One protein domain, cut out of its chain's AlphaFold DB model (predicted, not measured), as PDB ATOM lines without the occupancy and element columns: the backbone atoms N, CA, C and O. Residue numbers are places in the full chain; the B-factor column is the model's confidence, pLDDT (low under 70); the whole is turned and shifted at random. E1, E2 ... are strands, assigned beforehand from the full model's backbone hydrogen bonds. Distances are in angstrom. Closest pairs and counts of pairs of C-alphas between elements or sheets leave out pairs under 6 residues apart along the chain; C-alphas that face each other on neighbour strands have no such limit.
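This is residues 33 to 110 of the 112 residues of an uncharacterized protein of Methylobacterium currus (UniProt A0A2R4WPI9). A long five-stranded sheet, E2 E3 E1 E5 E7, has a small second sheet, E4 and E6, over one face of its E5 and E7 end, a sandwich of two sheets only partly face to face; the E2 and E3 end is left uncovered. From E4 to E7 the chain winds in two flattened, stacked turns, E4 with E5 and then E6 with E7. The printed part has 78 residues with no named helix and seven named strands, E1 to E7 in chain order, and the class is all strand. The larger sheet is mixed, the smaller one all parallel. The whole is compact, with a radius of gyration of the C-alphas of 13.1 A, yet elongated, spanning 40 by 21 by 14 A.

In the larger sheet, E2 is residues 45 to 53, 26.2 A long, and E3 is residues 56 to 65, 29.0 A long. E1, residues 33 to 39, begins at C-alpha 33 (-10.516, 14.144, -27.535) and is 19.7 A long. E5 is residues 79 to 87, 26.9 A long. E7, residues 101 to 109, is 26.8 A long and ends at C-alpha 109 (-6.228, -1.054, -17.084). In the smaller sheet, E4 is residues 71 to 76, 16.9 A, and E6 is residues 93 to 98, 16.8 A; C-alpha 71 stands at (0.139, 11.200, -23.983).

E2 and E7 are the edge strands of the larger sheet. E2 and E3 form an antiparallel hairpin, with N 49 and O 60 at 2.8 A. E3 is parallel to E1, with N 36 and O 61 at 2.8 A. E1 is parallel to E5, with N 35 and O 83 at 2.8 A. E5 is parallel to E7, with N 84 and O 105 at 2.9 A. In the smaller sheet E4 and E6 are parallel, with N 73 and O 94 at 2.8 A. The parts of the two sheets that face each other are 9.3 A centre to centre, with best planes 6 degrees apart and strands at 2 degrees. The closest C-alphas of E5 and E6 are those of Asn 80 and Gln 97, 6.3 A apart. E6 and E7 meet only through their link and are near each other. E2 is apart from both E4 and E6.

The two C-alphas farthest apart are those of Phe 42 and Ala 100, 41.8 A. The printed part has no cut, and its six links are tight. The mean pLDDT of the printed part is 74.6; 24 residues are under 70, among them residues 43 to 49, 63 to 69 and 88 to 92.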
ATOM      1  N   VAL A  33     -11.638  15.049 -27.316       83.75
ATOM      2  CA  VAL A  33     -10.516  14.144 -27.535       83.75
ATOM      3  C   VAL A  33     -10.916  12.769 -27.041       83.75
ATOM      4  O   VAL A  33     -11.359  12.625 -25.901       83.75
ATOM      5  N   TYR A  34     -10.766  11.775 -27.904       84.00
ATOM      6  CA  TYR A  34     -10.914  10.369 -27.587       84.00
ATOM      7  C   TYR A  34      -9.597   9.669 -27.889       84.00
ATOM      8  O   TYR A  34      -9.065   9.804 -28.985       84.00
ATOM      9  N   VAL A  35      -9.034   8.970 -26.914       80.62
ATOM     10  CA  VAL A  35      -7.779   8.248 -27.095       80.62
ATOM     11  C   VAL A  35      -7.947   6.815 -26.635       80.62
ATOM     12  O   VAL A  35      -8.406   6.578 -25.521       80.62
ATOM     13  N   ILE A  36      -7.547   5.881 -27.489       79.50
ATOM     14  CA  ILE A  36      -7.374   4.469 -27.190       79.50
ATOM     15  C   ILE A  36      -5.887   4.163 -27.329       79.50
ATOM     16  O   ILE A  36      -5.302   4.333 -28.397       79.50
ATOM     17  N   GLN A  37      -5.281   3.703 -26.243       76.50
ATOM     18  CA  GLN A  37      -3.938   3.148 -26.239       76.50
ATOM     19  C   GLN A  37      -4.008   1.682 -25.842       76.50
ATOM     20  O   GLN A  37      -4.464   1.358 -24.746       76.50
ATOM     21  N   GLU A  38      -3.545   0.801 -26.718       75.31
ATOM     22  CA  GLU A  38      -3.531  -0.636 -26.479       75.31
ATOM     23  C   GLU A  38      -2.112  -1.183 -26.589       75.31
ATOM     24  O   GLU A  38      -1.423  -0.982 -27.595       75.31
ATOM     25  N   ARG A  39      -1.672  -1.893 -25.547       74.19
ATOM     26  CA  ARG A  39      -0.422  -2.633 -25.600       74.19
ATOM     27  C   ARG A  39      -0.590  -3.868 -26.482       74.19
ATOM     28  O   ARG A  39      -1.298  -4.800 -26.115       74.19
ATOM     29  N   ASN A  40       0.117  -3.907 -27.604       69.31
ATOM     30  CA  ASN A  40       0.213  -5.085 -28.450       69.31
ATOM     31  C   ASN A  40       1.662  -5.287 -28.926       69.31
ATOM     32  O   ASN A  40       2.171  -4.458 -29.680       69.31
ATOM     33  N   PRO A  41       2.333  -6.387 -28.538       68.19
ATOM     34  CA  PRO A  41       3.731  -6.625 -28.898       68.19
ATOM     35  C   PRO A  41       3.948  -6.914 -30.393       68.19
ATOM     36  O   PRO A  41       5.089  -6.920 -30.846       68.19
ATOM     37  N   PHE A  42       2.882  -7.140 -31.166       70.50
ATOM     38  CA  PHE A  42       2.952  -7.512 -32.582       70.50
ATOM     39  C   PHE A  42       2.586  -6.374 -33.544       70.50
ATOM     40  O   PHE A  42       2.745  -6.525 -34.756       70.50
ATOM     41  N   TYR A  43       2.114  -5.231 -33.037       65.94
ATOM     42  CA  TYR A  43       1.736  -4.078 -33.855       65.94
ATOM     43  C   TYR A  43       2.424  -2.808 -33.362       65.94
ATOM     44  O   TYR A  43       2.627  -2.625 -32.172       65.94
ATOM     45  N   SER A  44       2.767  -1.917 -34.291       59.41
ATOM     46  CA  SER A  44       3.422  -0.634 -34.013       59.41
ATOM     47  C   SER A  44       2.737   0.499 -34.780       59.41
ATOM     48  O   SER A  44       3.362   1.191 -35.588       59.41
ATOM     49  N   ARG A  45       1.416   0.636 -34.632       61.69
ATOM     50  CA  ARG A  45       0.614   1.570 -35.433       61.69
ATOM     51  C   ARG A  45      -0.102   2.577 -34.549       61.69
ATOM     52  O   ARG A  45      -0.822   2.208 -33.633       61.69
ATOM     53  N   SER A  46       0.055   3.851 -34.890       65.06
ATOM     54  CA  SER A  46      -0.780   4.935 -34.381       65.06
ATOM     55  C   SER A  46      -1.617   5.496 -35.526       65.06
ATOM     56  O   SER A  46      -1.105   5.693 -36.628       65.06
ATOM     57  N   SER A  47      -2.899   5.724 -35.271       57.00
ATOM     58  CA  SER A  47      -3.827   6.415 -36.156       57.00
ATOM     59  C   SER A  47      -4.400   7.609 -35.409       57.00
ATOM     60  O   SER A  47      -4.892   7.461 -34.292       57.00
ATOM     61  N   THR A  48      -4.352   8.784 -36.029       68.94
ATOM     62  CA  THR A  48      -4.948  10.005 -35.482       68.94
ATOM     63  C   THR A  48      -5.928  10.569 -36.499       68.94
ATOM     64  O   THR A  48      -5.531  10.968 -37.592       68.94
ATOM     65  N   LEU A  49      -7.204  10.645 -36.132       68.44
ATOM     66  CA  LEU A  49      -8.246  11.336 -36.881       68.44
ATOM     67  C   LEU A  49      -8.540  12.664 -36.187       68.44
ATOM     68  O   LEU A  49      -8.886  12.681 -35.015       68.44
ATOM     69  N   THR A  50      -8.426  13.786 -36.893       73.31
ATOM     70  CA  THR A  50      -8.880  15.091 -36.387       73.31
ATOM     71  C   THR A  50      -9.900  15.684 -37.350       73.31
ATOM     72  O   THR A  50      -9.600  15.883 -38.523       73.31
ATOM     73  N   ALA A  51     -11.104  15.963 -36.854       60.94
ATOM     74  CA  ALA A  51     -12.210  16.543 -37.602       60.94
ATOM     75  C   ALA A  51     -12.691  17.834 -36.926       60.94
ATOM     76  O   ALA A  51     -13.013  17.841 -35.737       60.94
ATOM     77  N   THR A  52     -12.783  18.922 -37.691       69.00
ATOM     78  CA  THR A  52     -13.269  20.221 -37.201       69.00
ATOM     79  C   THR A  52     -14.648  20.508 -37.786       69.00
ATOM     80  O   THR A  52     -14.788  20.751 -38.982       69.00
ATOM     81  N   THR A  53     -15.682  20.514 -36.950       60.31
ATOM     82  CA  THR A  53     -17.050  20.880 -37.329       60.31
ATOM     83  C   THR A  53     -17.367  22.284 -36.829       60.31
ATOM     84  O   THR A  53     -17.906  22.463 -35.742       60.31
ATOM     85  N   GLY A  54     -17.005  23.304 -37.615       70.12
ATOM     86  CA  GLY A  54     -17.334  24.726 -37.411       70.12
ATOM     87  C   GLY A  54     -16.873  25.342 -36.079       70.12
ATOM     88  O   GLY A  54     -15.997  26.195 -36.049       70.12
ATOM     89  N   ARG A  55     -17.497  24.934 -34.971       78.31
ATOM     90  CA  ARG A  55     -17.204  25.334 -33.587       78.31
ATOM     91  C   ARG A  55     -16.620  24.209 -32.728       78.31
ATOM     92  O   ARG A  55     -16.330  24.462 -31.559       78.31
ATOM     93  N   THR A  56     -16.501  22.996 -33.269       72.44
ATOM     94  CA  THR A  56     -16.065  21.816 -32.522       72.44
ATOM     95  C   THR A  56     -14.848  21.170 -33.166       72.44
ATOM     96  O   THR A  56     -14.900  20.872 -34.353       72.44
ATOM     97  N   THR A  57     -13.803  20.871 -32.397       77.25
ATOM     98  CA  THR A  57     -12.721  19.980 -32.846       77.25
ATOM     99  C   THR A  57     -12.879  18.628 -32.171       77.25
ATOM    100  O   THR A  57     -13.004  18.556 -30.951       77.25
ATOM    101  N   VAL A  58     -12.889  17.559 -32.960       73.81
ATOM    102  CA  VAL A  58     -12.887  16.170 -32.500       73.81
ATOM    103  C   VAL A  58     -11.560  15.554 -32.912       73.81
ATOM    104  O   VAL A  58     -11.226  15.574 -34.091       73.81
ATOM    105  N   THR A  59     -10.808  15.009 -31.962       76.75
ATOM    106  CA  THR A  59      -9.607  14.219 -32.245       76.75
ATOM    107  C   THR A  59      -9.791  12.834 -31.656       76.75
ATOM    108  O   THR A  59     -10.057  12.700 -30.466       76.75
ATOM    109  N   GLU A  60      -9.640  11.820 -32.489       78.69
ATOM    110  CA  GLU A  60      -9.561  10.425 -32.099       78.69
ATOM    111  C   GLU A  60      -8.134   9.930 -32.329       78.69
ATOM    112  O   GLU A  60      -7.585  10.089 -33.417       78.69
ATOM    113  N   ILE A  61      -7.522   9.357 -31.299       75.50
ATOM    114  CA  ILE A  61      -6.219   8.702 -31.386       75.50
ATOM    115  C   ILE A  61      -6.417   7.236 -31.057       75.50
ATOM    116  O   ILE A  61      -6.931   6.904 -29.994       75.50
ATOM    117  N   VAL A  62      -5.929   6.366 -31.926       74.25
ATOM    118  CA  VAL A  62      -5.818   4.933 -31.676       74.25
ATOM    119  C   VAL A  62      -4.353   4.561 -31.827       74.25
ATOM    120  O   VAL A  62      -3.834   4.529 -32.939       74.25
ATOM    121  N   ALA A  63      -3.669   4.307 -30.717       69.25
ATOM    122  CA  ALA A  63      -2.278   3.880 -30.715       69.25
ATOM    123  C   ALA A  63      -2.168   2.447 -30.188       69.25
ATOM    124  O   ALA A  63      -2.508   2.161 -29.043       69.25
ATOM    125  N   ILE A  64      -1.682   1.555 -31.044       68.00
ATOM    126  CA  ILE A  64      -1.497   0.131 -30.780       68.00
ATOM    127  C   ILE A  64       0.000  -0.158 -30.920       68.00
ATOM    128  O   ILE A  64       0.559  -0.029 -32.014       68.00
ATOM    129  N   GLY A  65       0.660  -0.496 -29.813       68.88
ATOM    130  CA  GLY A  65       2.124  -0.553 -29.742       68.88
ATOM    131  C   GLY A  65       2.657  -1.501 -28.665       68.88
ATOM    132  O   GLY A  65       1.937  -1.775 -27.707       68.88
ATOM    133  N   PRO A  66       3.917  -1.969 -28.762       65.38
ATOM    134  CA  PRO A  66       4.534  -2.820 -27.738       65.38
ATOM    135  C   PRO A  66       4.638  -2.121 -26.375       65.38
ATOM    136  O   PRO A  66       4.480  -2.784 -25.346       65.38
ATOM    137  N   ASP A  67       4.807  -0.795 -26.386       68.50
ATOM    138  CA  ASP A  67       4.792   0.076 -25.214       68.50
ATOM    139  C   ASP A  67       3.891   1.286 -25.486       68.50
ATOM    140  O   ASP A  67       4.048   1.955 -26.517       68.50
ATOM    141  N   PRO A  68       2.928   1.595 -24.602       64.31
ATOM    142  CA  PRO A  68       2.103   2.767 -24.795       64.31
ATOM    143  C   PRO A  68       2.917   4.051 -24.571       64.31
ATOM    144  O   PRO A  68       3.525   4.278 -23.526       64.31
ATOM    145  N   ALA A  69       2.884   4.907 -25.584       67.81
ATOM    146  CA  ALA A  69       3.457   6.246 -25.630       67.81
ATOM    147  C   ALA A  69       2.981   7.172 -24.489       67.81
ATOM    148  O   ALA A  69       1.792   7.144 -24.154       67.81
ATOM    149  N   PRO A  70       3.835   8.078 -23.964       73.38
ATOM    150  CA  PRO A  70       3.362   9.235 -23.205       73.38
ATOM    151  C   PRO A  70       2.318  10.031 -24.003       73.38
ATOM    152  O   PRO A  70       2.499  10.270 -25.200       73.38
ATOM    153  N   LEU A  71       1.236  10.461 -23.348       73.88
ATOM    154  CA  LEU A  71       0.139  11.200 -23.983       73.88
ATOM    155  C   LEU A  71      -0.025  12.577 -23.336       73.88
ATOM    156  O   LEU A  71      -0.229  12.679 -22.128       73.88
ATOM    157  N   SER A  72       0.019  13.632 -24.155       80.88
ATOM    158  CA  SER A  72      -0.263  15.007 -23.741       80.88
ATOM    159  C   SER A  72      -1.438  15.587 -24.528       80.88
ATOM    160  O   SER A  72      -1.422  15.630 -25.759       80.88
ATOM    161  N   ILE A  73      -2.470  16.051 -23.825       80.12
ATOM    162  CA  ILE A  73      -3.668  16.656 -24.417       80.12
ATOM    163  C   ILE A  73      -3.799  18.089 -23.911       80.12
ATOM    164  O   ILE A  73      -3.934  18.321 -22.712       80.12
ATOM    165  N   ARG A  74      -3.826  19.057 -24.829       82.19
ATOM    166  CA  ARG A  74      -4.083  20.471 -24.546       82.19
ATOM    167  C   ARG A  74      -5.315  20.954 -25.309       82.19
ATOM    168  O   ARG A  74      -5.318  20.994 -26.537       82.19
ATOM    169  N   GLN A  75      -6.356  21.359 -24.589       77.62
ATOM    170  CA  GLN A  75      -7.591  21.873 -25.188       77.62
ATOM    171  C   GLN A  75      -7.910  23.264 -24.647       77.62
ATOM    172  O   GLN A  75      -7.972  23.466 -23.434       77.62
ATOM    173  N   THR A  76      -8.154  24.206 -25.551       77.94
ATOM    174  CA  THR A  76      -8.583  25.566 -25.221       77.94
ATOM    175  C   THR A  76      -9.920  25.841 -25.904       77.94
ATOM    176  O   THR A  76     -10.021  25.797 -27.132       77.94
ATOM    177  N   GLY A  77     -10.964  26.101 -25.119       82.38
ATOM    178  CA  GLY A  77     -12.334  26.197 -25.623       82.38
ATOM    179  C   GLY A  77     -13.362  26.518 -24.554       82.38
ATOM    180  O   GLY A  77     -13.037  26.537 -23.379       82.38
ATOM    181  N   VAL A  78     -14.621  26.766 -24.925       82.06
ATOM    182  CA  VAL A  78     -15.692  26.983 -23.931       82.06
ATOM    183  C   VAL A  78     -16.046  25.669 -23.236       82.06
ATOM    184  O   VAL A  78     -16.193  25.656 -22.017       82.06
ATOM    185  N   ALA A  79     -16.147  24.574 -23.994       79.88
ATOM    186  CA  ALA A  79     -16.372  23.235 -23.463       79.88
ATOM    187  C   ALA A  79     -15.291  22.262 -23.947       79.88
ATOM    188  O   ALA A  79     -15.173  22.019 -25.144       79.88
ATOM    189  N   ASN A  80     -14.533  21.669 -23.032       81.00
ATOM    190  CA  ASN A  80     -13.490  20.699 -23.334       81.00
ATOM    191  C   ASN A  80     -13.868  19.339 -22.752       81.00
ATOM    192  O   ASN A  80     -14.234  19.232 -21.583       81.00
ATOM    193  N   ARG A  81     -13.761  18.290 -23.562       84.94
ATOM    194  CA  ARG A  81     -13.934  16.904 -23.149       84.94
ATOM    195  C   ARG A  81     -12.749  16.080 -23.627       84.94
ATOM    196  O   ARG A  81     -12.417  16.097 -24.810       84.94
ATOM    197  N   ALA A  82     -12.156  15.325 -22.714       81.62
ATOM    198  CA  ALA A  82     -11.136  14.333 -23.011       81.62
ATOM    199  C   ALA A  82     -11.573  12.982 -22.440       81.62
ATOM    200  O   ALA A  82     -12.101  12.892 -21.329       81.62
ATOM    201  N   THR A  83     -11.404  11.920 -23.214       86.56
ATOM    202  CA  THR A  83     -11.620  10.546 -22.777       86.56
ATOM    203  C   THR A  83     -10.438   9.714 -23.233       86.56
ATOM    204  O   THR A  83     -10.199   9.596 -24.428       86.56
ATOM    205  N   VAL A  84      -9.696   9.172 -22.277       82.31
ATOM    206  CA  VAL A  84      -8.496   8.374 -22.518       82.31
ATOM    207  C   VAL A  84      -8.727   6.984 -21.952       82.31
ATOM    208  O   VAL A  84      -8.994   6.828 -20.758       82.31
ATOM    209  N   TYR A  85      -8.654   5.983 -22.819       81.06
ATOM    210  CA  TYR A  85      -8.675   4.573 -22.479       81.06
ATOM    211  C   TYR A  85      -7.302   3.981 -22.765       81.06
ATOM    212  O   TYR A  85      -6.809   4.062 -23.888       81.06
ATOM    213  N   GLN A  86      -6.690   3.391 -21.748       75.19
ATOM    214  CA  GLN A  86      -5.346   2.858 -21.839       75.19
ATOM    215  C   GLN A  86      -5.272   1.451 -21.263       75.19
ATOM    216  O   GLN A  86      -5.666   1.204 -20.125       75.19
ATOM    217  N   LEU A  87      -4.744   0.530 -22.059       74.38
ATOM    218  CA  LEU A  87      -4.533  -0.861 -21.700       74.38
ATOM    219  C   LEU A  87      -3.023  -1.126 -21.645       74.38
ATOM    220  O   LEU A  87      -2.359  -1.160 -22.680       74.38
ATOM    221  N   GLY A  88      -2.476  -1.253 -20.434       68.12
ATOM    222  CA  GLY A  88      -1.047  -1.441 -20.162       68.12
ATOM    223  C   GLY A  88      -0.451  -0.443 -19.158       68.12
ATOM    224  O   GLY A  88      -1.133   0.428 -18.608       68.12
ATOM    225  N   ALA A  89       0.854  -0.581 -18.905       64.25
ATOM    226  CA  ALA A  89       1.627   0.351 -18.088       64.25
ATOM    227  C   ALA A  89       1.975   1.604 -18.910       64.25
ATOM    228  O   ALA A  89       2.875   1.590 -19.744       64.25
ATOM    229  N   ALA A  90       1.217   2.674 -18.694       62.44
ATOM    230  CA  ALA A  90       1.456   3.997 -19.250       62.44
ATOM    231  C   ALA A  90       2.572   4.714 -18.488       62.44
ATOM    232  O   ALA A  90       2.457   4.819 -17.265       62.44
ATOM    233  N   PRO A  91       3.593   5.275 -19.151       59.12
ATOM    234  CA  PRO A  91       4.617   6.017 -18.439       59.12
ATOM    235  C   PRO A  91       4.116   7.381 -17.946       59.12
ATOM    236  O   PRO A  91       4.497   7.741 -16.844       59.12
ATOM    237  N   ASN A  92       3.269   8.120 -18.691       67.44
ATOM    238  CA  ASN A  92       2.715   9.424 -18.269       67.44
ATOM    239  C   ASN A  92       1.489   9.858 -19.109       67.44
ATOM    240  O   ASN A  92       1.558   9.867 -20.340       67.44
ATOM    241  N   LEU A  93       0.408  10.290 -18.444       72.62
ATOM    242  CA  LEU A  93      -0.757  10.956 -19.048       72.62
ATOM    243  C   LEU A  93      -0.881  12.388 -18.507       72.62
ATOM    244  O   LEU A  93      -1.061  12.576 -17.305       72.62
ATOM    245  N   ASP A  94      -0.830  13.387 -19.388       81.94
ATOM    246  CA  ASP A  94      -0.969  14.808 -19.043       81.94
ATOM    247  C   ASP A  94      -2.121  15.446 -19.833       81.94
ATOM    248  O   ASP A  94      -2.125  15.451 -21.064       81.94
ATOM    249  N   ILE A  95      -3.118  15.986 -19.132       79.69
ATOM    250  CA  ILE A  95      -4.291  16.618 -19.743       79.69
ATOM    251  C   ILE A  95      -4.444  18.025 -19.175       79.69
ATOM    252  O   ILE A  95      -4.717  18.209 -17.989       79.69
ATOM    253  N   ARG A  96      -4.332  19.032 -20.045       83.19
ATOM    254  CA  ARG A  96      -4.556  20.446 -19.731       83.19
ATOM    255  C   ARG A  96      -5.748  20.980 -20.520       83.19
ATOM    256  O   ARG A  96      -5.698  21.090 -21.744       83.19
ATOM    257  N   GLN A  97      -6.813  21.348 -19.815       77.75
ATOM    258  CA  GLN A  97      -8.009  21.952 -20.402       77.75
ATOM    259  C   GLN A  97      -8.209  23.364 -19.858       77.75
ATOM    260  O   GLN A  97      -8.147  23.587 -18.650       77.75
ATOM    261  N   GLN A  98      -8.465  24.314 -20.752       80.81
ATOM    262  CA  GLN A  98      -8.784  25.692 -20.406       80.81
ATOM    263  C   GLN A  98     -10.132  26.059 -21.028       80.81
ATOM    264  O   GLN A  98     -10.263  26.114 -22.253       80.81
ATOM    265  N   GLY A  99     -11.138  26.277 -20.176       83.00
ATOM    266  CA  GLY A  99     -12.517  26.517 -20.597       83.00
ATOM    267  C   GLY A  99     -13.520  26.663 -19.463       83.00
ATOM    268  O   GLY A  99     -13.186  26.404 -18.309       83.00
ATOM    269  N   ALA A 100     -14.746  27.067 -19.806       79.06
ATOM    270  CA  ALA A 100     -15.847  27.229 -18.852       79.06
ATOM    271  C   ALA A 100     -16.406  25.879 -18.375       79.06
ATOM    272  O   ALA A 100     -16.828  25.750 -17.230       79.06
ATOM    273  N   VAL A 101     -16.391  24.868 -19.245       80.94
ATOM    274  CA  VAL A 101     -16.799  23.497 -18.936       80.94
ATOM    275  C   VAL A 101     -15.666  22.563 -19.328       80.94
ATOM    276  O   VAL A 101     -15.295  22.502 -20.494       80.94
ATOM    277  N   ASN A 102     -15.120  21.824 -18.367       80.12
ATOM    278  CA  ASN A 102     -14.035  20.874 -18.595       80.12
ATOM    279  C   ASN A 102     -14.460  19.505 -18.061       80.12
ATOM    280  O   ASN A 102     -14.945  19.400 -16.936       80.12
ATOM    281  N   ALA A 103     -14.302  18.469 -18.877       83.44
ATOM    282  CA  ALA A 103     -14.611  17.095 -18.525       83.44
ATOM    283  C   ALA A 103     -13.457  16.185 -18.948       83.44
ATOM    284  O   ALA A 103     -13.052  16.164 -20.114       83.44
ATOM    285  N   VAL A 104     -12.961  15.392 -18.004       83.56
ATOM    286  CA  VAL A 104     -11.907  14.409 -18.242       83.56
ATOM    287  C   VAL A 104     -12.377  13.060 -17.723       83.56
ATOM    288  O   VAL A 104     -12.841  12.952 -16.591       83.56
ATOM    289  N   ARG A 105     -12.248  12.027 -18.556       87.50
ATOM    290  CA  ARG A 105     -12.403  10.632 -18.148       87.50
ATOM    291  C   ARG A 105     -11.159   9.859 -18.545       87.50
ATOM    292  O   ARG A 105     -10.913   9.679 -19.731       87.50
ATOM    293  N   ASN A 106     -10.438   9.355 -17.555       81.50
ATOM    294  CA  ASN A 106      -9.268   8.517 -17.772       81.50
ATOM    295  C   ASN A 106      -9.556   7.130 -17.212       81.50
ATOM    296  O   ASN A 106     -10.033   7.002 -16.085       81.50
ATOM    297  N   GLN A 107      -9.287   6.105 -18.006       83.12
ATOM    298  CA  GLN A 107      -9.384   4.717 -17.592       83.12
ATOM    299  C   GLN A 107      -8.105   4.010 -18.011       83.12
ATOM    300  O   GLN A 107      -7.832   3.882 -19.201       83.12
ATOM    301  N   GLN A 108      -7.345   3.549 -17.024       77.56
ATOM    302  CA  GLN A 108      -6.159   2.742 -17.241       77.56
ATOM    303  C   GLN A 108      -6.396   1.353 -16.663       77.56
ATOM    304  O   GLN A 108      -6.736   1.204 -15.492       77.56
ATOM    305  N   THR A 109      -6.208   0.342 -17.496       76.56
ATOM    306  CA  THR A 109      -6.228  -1.054 -17.084       76.56
ATOM    307  C   THR A 109      -4.805  -1.566 -17.199       76.56
ATOM    308  O   THR A 109      -4.269  -1.662 -18.302       76.56
ATOM    309  N   ALA A 110      -4.167  -1.848 -16.066       70.06
ATOM    310  CA  ALA A 110      -2.859  -2.487 -16.068       70.06
ATOM    311  C   ALA A 110      -3.010  -3.934 -16.556       70.06
ATOM    312  O   ALA A 110      -3.896  -4.655 -16.099       70.06
TER     313      ALA A 110